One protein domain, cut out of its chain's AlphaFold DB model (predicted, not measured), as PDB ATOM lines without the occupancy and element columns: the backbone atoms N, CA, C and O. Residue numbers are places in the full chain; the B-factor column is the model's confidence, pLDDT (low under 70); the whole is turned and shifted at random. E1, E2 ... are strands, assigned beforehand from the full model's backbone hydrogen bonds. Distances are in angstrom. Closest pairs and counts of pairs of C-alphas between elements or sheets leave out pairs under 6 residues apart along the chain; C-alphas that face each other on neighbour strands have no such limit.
ATOM      1  N   LEU A  10     449.328 267.557 745.264       50.91
ATOM      2  CA  LEU A  10     449.181 268.806 744.513       50.91
ATOM      3  C   LEU A  10     448.213 268.590 743.349       50.91
ATOM      4  O   LEU A  10     448.502 267.779 742.471       50.91
ATOM      5  N   HIS A  11     447.115 269.347 743.317       49.78
ATOM      6  CA  HIS A  11     446.205 269.419 742.173       49.78
ATOM      7  C   HIS A  11     445.991 270.892 741.800       49.78
ATOM      8  O   HIS A  11     445.728 271.725 742.660       49.78
ATOM      9  N   ASP A  12     446.215 271.227 740.526       49.59
ATOM     10  CA  ASP A  12     446.039 272.571 739.944       49.59
ATOM     11  C   ASP A  12     446.710 273.736 740.715       49.59
ATOM     12  O   ASP A  12     446.226 274.863 740.783       49.59
ATOM     13  N   GLY A  13     447.861 273.453 741.337       47.12
ATOM     14  CA  GLY A  13     448.622 274.431 742.122       47.12
ATOM     15  C   GLY A  13     448.132 274.636 743.561       47.12
ATOM     16  O   GLY A  13     448.784 275.369 744.303       47.12
ATOM     17  N   HIS A  14     447.060 273.955 743.981       49.06
ATOM     18  CA  HIS A  14     446.632 273.868 745.377       49.06
ATOM     19  C   HIS A  14     447.142 272.581 746.037       49.06
ATOM     20  O   HIS A  14     447.145 271.494 745.454       49.06
ATOM     21  N   LEU A  15     447.622 272.720 747.276       51.97
ATOM     22  CA  LEU A  15     448.072 271.608 748.105       51.97
ATOM     23  C   LEU A  15     446.831 270.978 748.760       51.97
ATOM     24  O   LEU A  15     446.300 271.531 749.720       51.97
ATOM     25  N   HIS A  16     446.352 269.854 748.226       54.94
ATOM     26  CA  HIS A  16     445.281 269.073 748.838       54.94
ATOM     27  C   HIS A  16     445.866 268.231 749.967       54.94
ATOM     28  O   HIS A  16     446.512 267.201 749.748       54.94
ATOM     29  N   HIS A  17     445.629 268.699 751.185       54.06
ATOM     30  CA  HIS A  17     445.757 267.901 752.388       54.06
ATOM     31  C   HIS A  17     444.529 266.975 752.442       54.06
ATOM     32  O   HIS A  17     443.411 267.487 752.394       54.06
ATOM     33  N   PRO A  18     444.675 265.643 752.513       51.16
ATOM     34  CA  PRO A  18     443.540 264.739 752.713       51.16
ATOM     35  C   PRO A  18     442.754 265.054 753.998       51.16
ATOM     36  O   PRO A  18     441.555 264.808 754.033       51.16
ATOM     37  N   ASP A  19     443.398 265.670 754.999       49.59
ATOM     38  CA  ASP A  19     442.753 266.136 756.240       49.59
ATOM     39  C   ASP A  19     442.401 267.639 756.208       49.59
ATOM     40  O   ASP A  19     442.113 268.249 757.237       49.59
ATOM     41  N   GLY A  20     442.455 268.268 755.029       55.19
ATOM     42  CA  GLY A  20     442.120 269.675 754.801       55.19
ATOM     43  C   GLY A  20     440.615 269.925 754.806       55.19
ATOM     44  O   GLY A  20     440.110 270.606 753.920       55.19
ATOM     45  N   CYS A  21     439.906 269.357 755.777       54.91
ATOM     46  CA  CYS A  21     438.513 269.676 756.028       54.91
ATOM     47  C   CYS A  21     438.434 271.116 756.530       54.91
ATOM     48  O   CYS A  21     439.123 271.503 757.480       54.91
ATOM     49  N   ASN A  22     437.568 271.905 755.905       66.56
ATOM     50  CA  ASN A  22     437.175 273.210 756.415       66.56
ATOM     51  C   ASN A  22     435.725 273.102 756.889       66.56
ATOM     52  O   ASN A  22     434.819 273.596 756.207       66.56
ATOM     53  N   PRO A  23     435.484 272.407 758.019       67.00
ATOM     54  CA  PRO A  23     434.140 272.075 758.435       67.00
ATOM     55  C   PRO A  23     433.375 273.355 758.764       67.00
ATOM     56  O   PRO A  23     433.752 274.130 759.651       67.00
ATOM     57  N   VAL A  24     432.252 273.562 758.083       67.12
ATOM     58  CA  VAL A  24     431.329 274.640 758.427       67.12
ATOM     59  C   VAL A  24     430.586 274.286 759.713       67.12
ATOM     60  O   VAL A  24     429.734 273.401 759.748       67.12
ATOM     61  N   THR A  25     430.874 275.005 760.795       61.84
ATOM     62  CA  THR A  25     430.126 274.885 762.055       61.84
ATOM     63  C   THR A  25     429.119 276.030 762.174       61.84
ATOM     64  O   THR A  25     429.428 277.185 761.892       61.84
ATOM     65  N   GLY A  26     427.874 275.719 762.548       57.25
ATOM     66  CA  GLY A  26     426.840 276.725 762.839       57.25
ATOM     67  C   GLY A  26     426.055 277.288 761.647       57.25
ATOM     68  O   GLY A  26     425.139 278.075 761.864       57.25
ATOM     69  N   VAL A  27     426.358 276.879 760.411       54.53
ATOM     70  CA  VAL A  27     425.562 277.232 759.210       54.53
ATOM     71  C   VAL A  27     424.597 276.109 758.801       54.53
ATOM     72  O   VAL A  27     423.725 276.313 757.962       54.53
ATOM     73  N   HIS A  28     424.745 274.935 759.420       57.22
ATOM     74  CA  HIS A  28     423.898 273.760 759.241       57.22
ATOM     75  C   HIS A  28     423.222 273.397 760.555       57.22
ATOM     76  O   HIS A  28     423.873 273.346 761.601       57.22
ATOM     77  N   ASP A  29     421.920 273.129 760.496       57.75
ATOM     78  CA  ASP A  29     421.257 272.412 761.576       57.75
ATOM     79  C   ASP A  29     421.847 270.997 761.615       57.75
ATOM     80  O   ASP A  29     421.960 270.344 760.577       57.75
ATOM     81  N   THR A  30     422.236 270.508 762.793       59.44
ATOM     82  CA  THR A  30     422.848 269.174 762.960       59.44
ATOM     83  C   THR A  30     421.972 268.021 762.448       59.44
ATOM     84  O   THR A  30     422.417 266.876 762.406       59.44
ATOM     85  N   THR A  31     420.717 268.300 762.086       59.53
ATOM     86  CA  THR A  31     419.759 267.333 761.547       59.53
ATOM     87  C   THR A  31     419.714 267.270 760.017       59.53
ATOM     88  O   THR A  31     419.106 266.343 759.480       59.53
ATOM     89  N   HIS A  32     420.349 268.204 759.301       66.75
ATOM     90  CA  HIS A  32     420.255 268.297 757.845       66.75
ATOM     91  C   HIS A  32     421.530 267.814 757.150       66.75
ATOM     92  O   HIS A  32     422.630 268.270 757.446       66.75
ATOM     93  N   LYS A  33     421.373 266.892 756.193       75.25
ATOM     94  CA  LYS A  33     422.454 266.410 755.329       75.25
ATOM     95  C   LYS A  33     422.211 266.874 753.906       75.25
ATOM     96  O   LYS A  33     421.103 266.732 753.389       75.25
ATOM     97  N   HIS A  34     423.261 267.376 753.269       76.25
ATOM     98  CA  HIS A  34     423.213 267.708 751.855       76.25
ATOM     99  C   HIS A  34     423.110 266.449 751.001       76.25
ATOM    100  O   HIS A  34     423.756 265.433 751.255       76.25
ATOM    101  N   GLY A  35     422.248 266.531 750.000       74.81
ATOM    102  CA  GLY A  35     421.834 265.428 749.153       74.81
ATOM    103  C   GLY A  35     420.782 265.916 748.157       74.81
ATOM    104  O   GLY A  35     420.367 267.075 748.222       74.81
ATOM    105  N   PRO A  36     420.326 265.059 747.233       77.62
ATOM    106  CA  PRO A  36     419.360 265.438 746.197       77.62
ATOM    107  C   PRO A  36     418.068 266.046 746.761       77.62
ATOM    108  O   PRO A  36     417.449 266.893 746.127       77.62
ATOM    109  N   ASP A  37     417.697 265.642 747.977       80.69
ATOM    110  CA  ASP A  37     416.467 266.042 748.658       80.69
ATOM    111  C   ASP A  37     416.657 267.211 749.642       80.69
ATOM    112  O   ASP A  37     415.731 267.566 750.371       80.69
ATOM    113  N   CYS A  38     417.849 267.813 749.709       82.81
ATOM    114  CA  CYS A  38     418.156 268.825 750.722       82.81
ATOM    115  C   CYS A  38     417.537 270.205 750.406       82.81
ATOM    116  O   CYS A  38     417.355 271.031 751.298       82.81
ATOM    117  N   GLY A  39     417.174 270.443 749.141       83.12
ATOM    118  CA  GLY A  39     416.554 271.687 748.674       83.12
ATOM    119  C   GLY A  39     417.535 272.818 748.348       83.12
ATOM    120  O   GLY A  39     417.101 273.869 747.881       83.12
ATOM    121  N   HIS A  40     418.837 272.613 748.553       85.75
ATOM    122  CA  HIS A  40     419.877 273.525 748.082       85.75
ATOM    123  C   HIS A  40     420.267 273.202 746.639       85.75
ATOM    124  O   HIS A  40     420.230 272.044 746.222       85.75
ATOM    125  N   GLU A  41     420.657 274.232 745.886       88.94
ATOM    126  CA  GLU A  41     421.034 274.081 744.480       88.94
ATOM    127  C   GLU A  41     422.302 273.217 744.365       88.94
ATOM    128  O   GLU A  41     423.333 273.601 744.936       88.94
ATOM    129  N   PRO A  42     422.253 272.081 743.644       88.94
ATOM    130  CA  PRO A  42     423.431 271.273 743.373       88.94
ATOM    131  C   PRO A  42     424.284 271.946 742.294       88.94
ATOM    132  O   PRO A  42     423.836 272.197 741.176       88.94
ATOM    133  N   VAL A  43     425.543 272.200 742.619       87.25
ATOM    134  CA  VAL A  43     426.534 272.827 741.751       87.25
ATOM    135  C   VAL A  43     427.637 271.809 741.470       87.25
ATOM    136  O   VAL A  43     428.361 271.425 742.388       87.25
ATOM    137  N   PRO A  44     427.792 271.349 740.216       85.62
ATOM    138  CA  PRO A  44     428.936 270.535 739.836       85.62
ATOM    139  C   PRO A  44     430.229 271.331 740.006       85.62
ATOM    140  O   PRO A  44     430.406 272.372 739.370       85.62
ATOM    141  N   HIS A  45     431.128 270.831 740.847       76.06
ATOM    142  CA  HIS A  45     432.414 271.448 741.121       76.06
ATOM    143  C   HIS A  45     433.507 270.386 740.987       76.06
ATOM    144  O   HIS A  45     433.670 269.503 741.823       76.06
ATOM    145  N   GLY A  46     434.216 270.426 739.857       78.81
ATOM    146  CA  GLY A  46     435.211 269.411 739.522       78.81
ATOM    147  C   GLY A  46     434.597 268.016 739.387       78.81
ATOM    148  O   GLY A  46     433.810 267.759 738.475       78.81
ATOM    149  N   ASP A  47     435.001 267.112 740.272       80.75
ATOM    150  CA  ASP A  47     434.617 265.700 740.319       80.75
ATOM    151  C   ASP A  47     433.517 265.384 741.348       80.75
ATOM    152  O   ASP A  47     433.104 264.229 741.475       80.75
ATOM    153  N   HIS A  48     433.009 266.395 742.052       82.88
ATOM    154  CA  HIS A  48     431.976 266.253 743.069       82.88
ATOM    155  C   HIS A  48     430.846 267.278 742.887       82.88
ATOM    156  O   HIS A  48     430.875 268.153 742.019       82.88
ATOM    157  N   ILE A  49     429.791 267.109 743.684       86.06
ATOM    158  CA  ILE A  49     428.673 268.048 743.757       86.06
ATOM    159  C   ILE A  49     428.779 268.808 745.073       86.06
ATOM    160  O   ILE A  49     428.848 268.195 746.142       86.06
ATOM    161  N   ASP A  50     428.736 270.129 744.966       86.62
ATOM    162  CA  ASP A  50     428.600 271.044 746.088       86.62
ATOM    163  C   ASP A  50     427.186 271.610 746.140       86.62
ATOM    164  O   ASP A  50     426.478 271.661 745.138       86.62
ATOM    165  N   TYR A  51     426.765 272.061 747.312       87.44
ATOM    166  CA  TYR A  51     425.446 272.642 747.517       87.44
ATOM    167  C   TYR A  51     425.569 274.114 747.882       87.44
ATOM    168  O   TYR A  51     426.301 274.477 748.806       87.44
ATOM    169  N   LEU A  52     424.842 274.971 747.162       87.06
ATOM    170  CA  LEU A  52     424.881 276.411 747.388       87.06
ATOM    171  C   LEU A  52     424.079 276.796 748.638       87.06
ATOM    172  O   LEU A  52     422.847 276.762 748.641       87.06
ATOM    173  N   VAL A  53     424.782 277.244 749.676       85.12
ATOM    174  CA  VAL A  53     424.205 277.726 750.935       85.12
ATOM    175  C   VAL A  53     424.689 279.148 751.182       85.12
ATOM    176  O   VAL A  53     425.880 279.391 751.336       85.12
ATOM    177  N   ASN A  54     423.772 280.118 751.220       81.50
ATOM    178  CA  ASN A  54     424.088 281.519 751.542       81.50
ATOM    179  C   ASN A  54     425.255 282.123 750.724       81.50
ATOM    180  O   ASN A  54     426.032 282.924 751.238       81.50
ATOM    181  N   GLY A  55     425.383 281.744 749.446       82.00
ATOM    182  CA  GLY A  55     426.453 282.235 748.567       82.00
ATOM    183  C   GLY A  55     427.791 281.503 748.714       82.00
ATOM    184  O   GLY A  55     428.792 281.966 748.172       82.00
ATOM    185  N   ARG A  56     427.825 280.377 749.434       85.62
ATOM    186  CA  ARG A  56     429.000 279.517 749.598       85.62
ATOM    187  C   ARG A  56     428.701 278.094 749.149       85.62
ATOM    188  O   ARG A  56     427.573 277.624 749.297       85.62
ATOM    189  N   LEU A  57     429.700 277.424 748.594       86.19
ATOM    190  CA  LEU A  57     429.618 276.021 748.208       86.19
ATOM    191  C   LEU A  57     429.935 275.137 749.404       86.19
ATOM    192  O   LEU A  57     430.941 275.334 750.078       86.19
ATOM    193  N   HIS A  58     429.041 274.199 749.689       85.75
ATOM    194  CA  HIS A  58     429.190 273.253 750.783       85.75
ATOM    195  C   HIS A  58     429.258 271.834 750.231       85.75
ATOM    196  O   HIS A  58     428.302 271.376 749.598       85.75
ATOM    197  N   HIS A  59     430.337 271.126 750.539       84.38
ATOM    198  CA  HIS A  59     430.506 269.729 750.170       84.38
ATOM    199  C   HIS A  59     430.125 268.806 751.333       84.38
ATOM    200  O   HIS A  59     430.730 268.914 752.401       84.38
ATOM    201  N   PRO A  60     429.141 267.898 751.193       82.31
ATOM    202  CA  PRO A  60     428.880 266.893 752.217       82.31
ATOM    203  C   PRO A  60     430.017 265.874 752.284       82.31
ATOM    204  O   PRO A  60     430.179 265.052 751.384       82.31
ATOM    205  N   HIS A  61     430.727 265.859 753.406       77.38
ATOM    206  CA  HIS A  61     431.793 264.913 753.681       77.38
ATOM    207  C   HIS A  61     431.430 264.073 754.910       77.38
ATOM    208  O   HIS A  61     431.677 264.430 756.059       77.38
ATOM    209  N   GLY A  62     430.778 262.934 754.668       74.75
ATOM    210  CA  GLY A  62     430.392 261.995 755.723       74.75
ATOM    211  C   GLY A  62     429.391 262.574 756.732       74.75
ATOM    212  O   GLY A  62     428.176 262.529 756.514       74.75
ATOM    213  N   ASP A  63     429.898 263.030 757.877       72.75
ATOM    214  CA  ASP A  63     429.134 263.578 759.001       72.75
ATOM    215  C   ASP A  63     429.206 265.108 759.124       72.75
ATOM    216  O   ASP A  63     428.492 265.680 759.950       72.75
ATOM    217  N   HIS A  64     430.002 265.773 758.287       73.56
ATOM    218  CA  HIS A  64     430.136 267.225 758.256       73.56
ATOM    219  C   HIS A  64     429.993 267.770 756.830       73.56
ATOM    220  O   HIS A  64     429.816 267.033 755.858       73.56
ATOM    221  N   CYS A  65     429.994 269.096 756.714       79.38
ATOM    222  CA  CYS A  65     430.065 269.786 755.434       79.38
ATOM    223  C   CYS A  65     431.335 270.626 755.401       79.38
ATOM    224  O   CYS A  65     431.601 271.350 756.361       79.38
ATOM    225  N   ASP A  66     432.068 270.558 754.299       82.19
ATOM    226  CA  ASP A  66     433.250 271.374 754.052       82.19
ATOM    227  C   ASP A  66     432.874 272.636 753.265       82.19
ATOM    228  O   ASP A  66     432.070 272.592 752.332       82.19
ATOM    229  N   ASP A  67     433.434 273.780 753.658       83.62
ATOM    230  CA  ASP A  67     433.313 275.036 752.914       83.62
ATOM    231  C   ASP A  67     434.260 275.025 751.711       83.62
ATOM    232  O   ASP A  67     435.479 275.132 751.865       83.62
ATOM    233  N   HIS A  68     433.693 274.949 750.512       84.06
ATOM    234  CA  HIS A  68     434.420 274.993 749.244       84.06
ATOM    235  C   HIS A  68     434.562 276.416 748.681       84.06
ATOM    236  O   HIS A  68     435.079 276.617 747.584       84.06
ATOM    237  N   GLY A  69     434.168 277.428 749.457       82.12
ATOM    238  CA  GLY A  69     434.398 278.832 749.158       82.12
ATOM    239  C   GLY A  69     433.147 279.587 748.706       82.12
ATOM    240  O   GLY A  69     432.082 279.008 748.477       82.12
ATOM    241  N   PRO A  70     433.248 280.925 748.601       82.88
ATOM    242  CA  PRO A  70     432.174 281.748 748.068       82.88
ATOM    243  C   PRO A  70     432.043 281.554 746.556       82.88
ATOM    244  O   PRO A  70     433.038 281.390 745.854       82.88
ATOM    245  N   VAL A  71     430.820 281.676 746.048       80.44
ATOM    246  CA  VAL A  71     430.564 281.757 744.609       80.44
ATOM    247  C   VAL A  71     429.826 283.034 744.257       80.44
ATOM    248  O   VAL A  71     428.798 283.370 744.846       80.44
TER     249      VAL A  71
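This is residues 10 to 71 of the 76 residues of an uncharacterized protein of Salmonella enterica subsp. enterica serovar Kidderminster (UniProt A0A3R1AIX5). A small, strongly twisted sheet of four antiparallel strands, E2 to E5, forms the body, and an arm, residues 10 to 19 with the short strand E1, sticks out from it. A long loop, residues 17 to 40, leads from this arm past E5 and round one side of the sheet to E2. The printed part has 62 residues, with no named helix and five named strands in the order E1 E2 E3 E4 E5; the class is all strand, though the strands hold only 27 of the 62 residues. The sheet's order is E2 - E3 - E4 - E5. The whole is compact, with a radius of gyration of the C-alphas of 11.7 A, yet elongated, spanning 33 by 20 by 18 A.

E1, residues 14 to 16, begins at C-alpha 14 (446.632, 273.868, 745.377) and is 6.1 A long. E2, residues 41 to 45, measures 12.2 A and begins at C-alpha 41 (421.034, 274.081, 744.480). E3, residues 48 to 53, measures 15.9 A, and E4, residues 56 to 61, 15.4 A. E5, residues 64 to 70, is 17.9 A long and ends at C-alpha 70 (432.174, 281.748, 748.068).

E2 to E5 form a meander, each strand the antiparallel neighbour of the one before. The hairpin E2 and E3 has N 43 and O 50 within hydrogen-bond range at 2.7 A. In the hairpin E3 and E4, N 51 and O 58 are 2.8 A apart. In the hairpin E4 and E5, N 66 and O 59 are 2.8 A apart. The edge strands E2 and E5 are apart. E1 pairs with no named strand.

The printed part has no cut. The C-alphas of Gly 13 and Thr 31, the two farthest apart, are 35.5 A apart. The link E1 to E2 is long, 24 residues. Mean pLDDT of the printed part is 72.5; residues 10 to 32 are under 70.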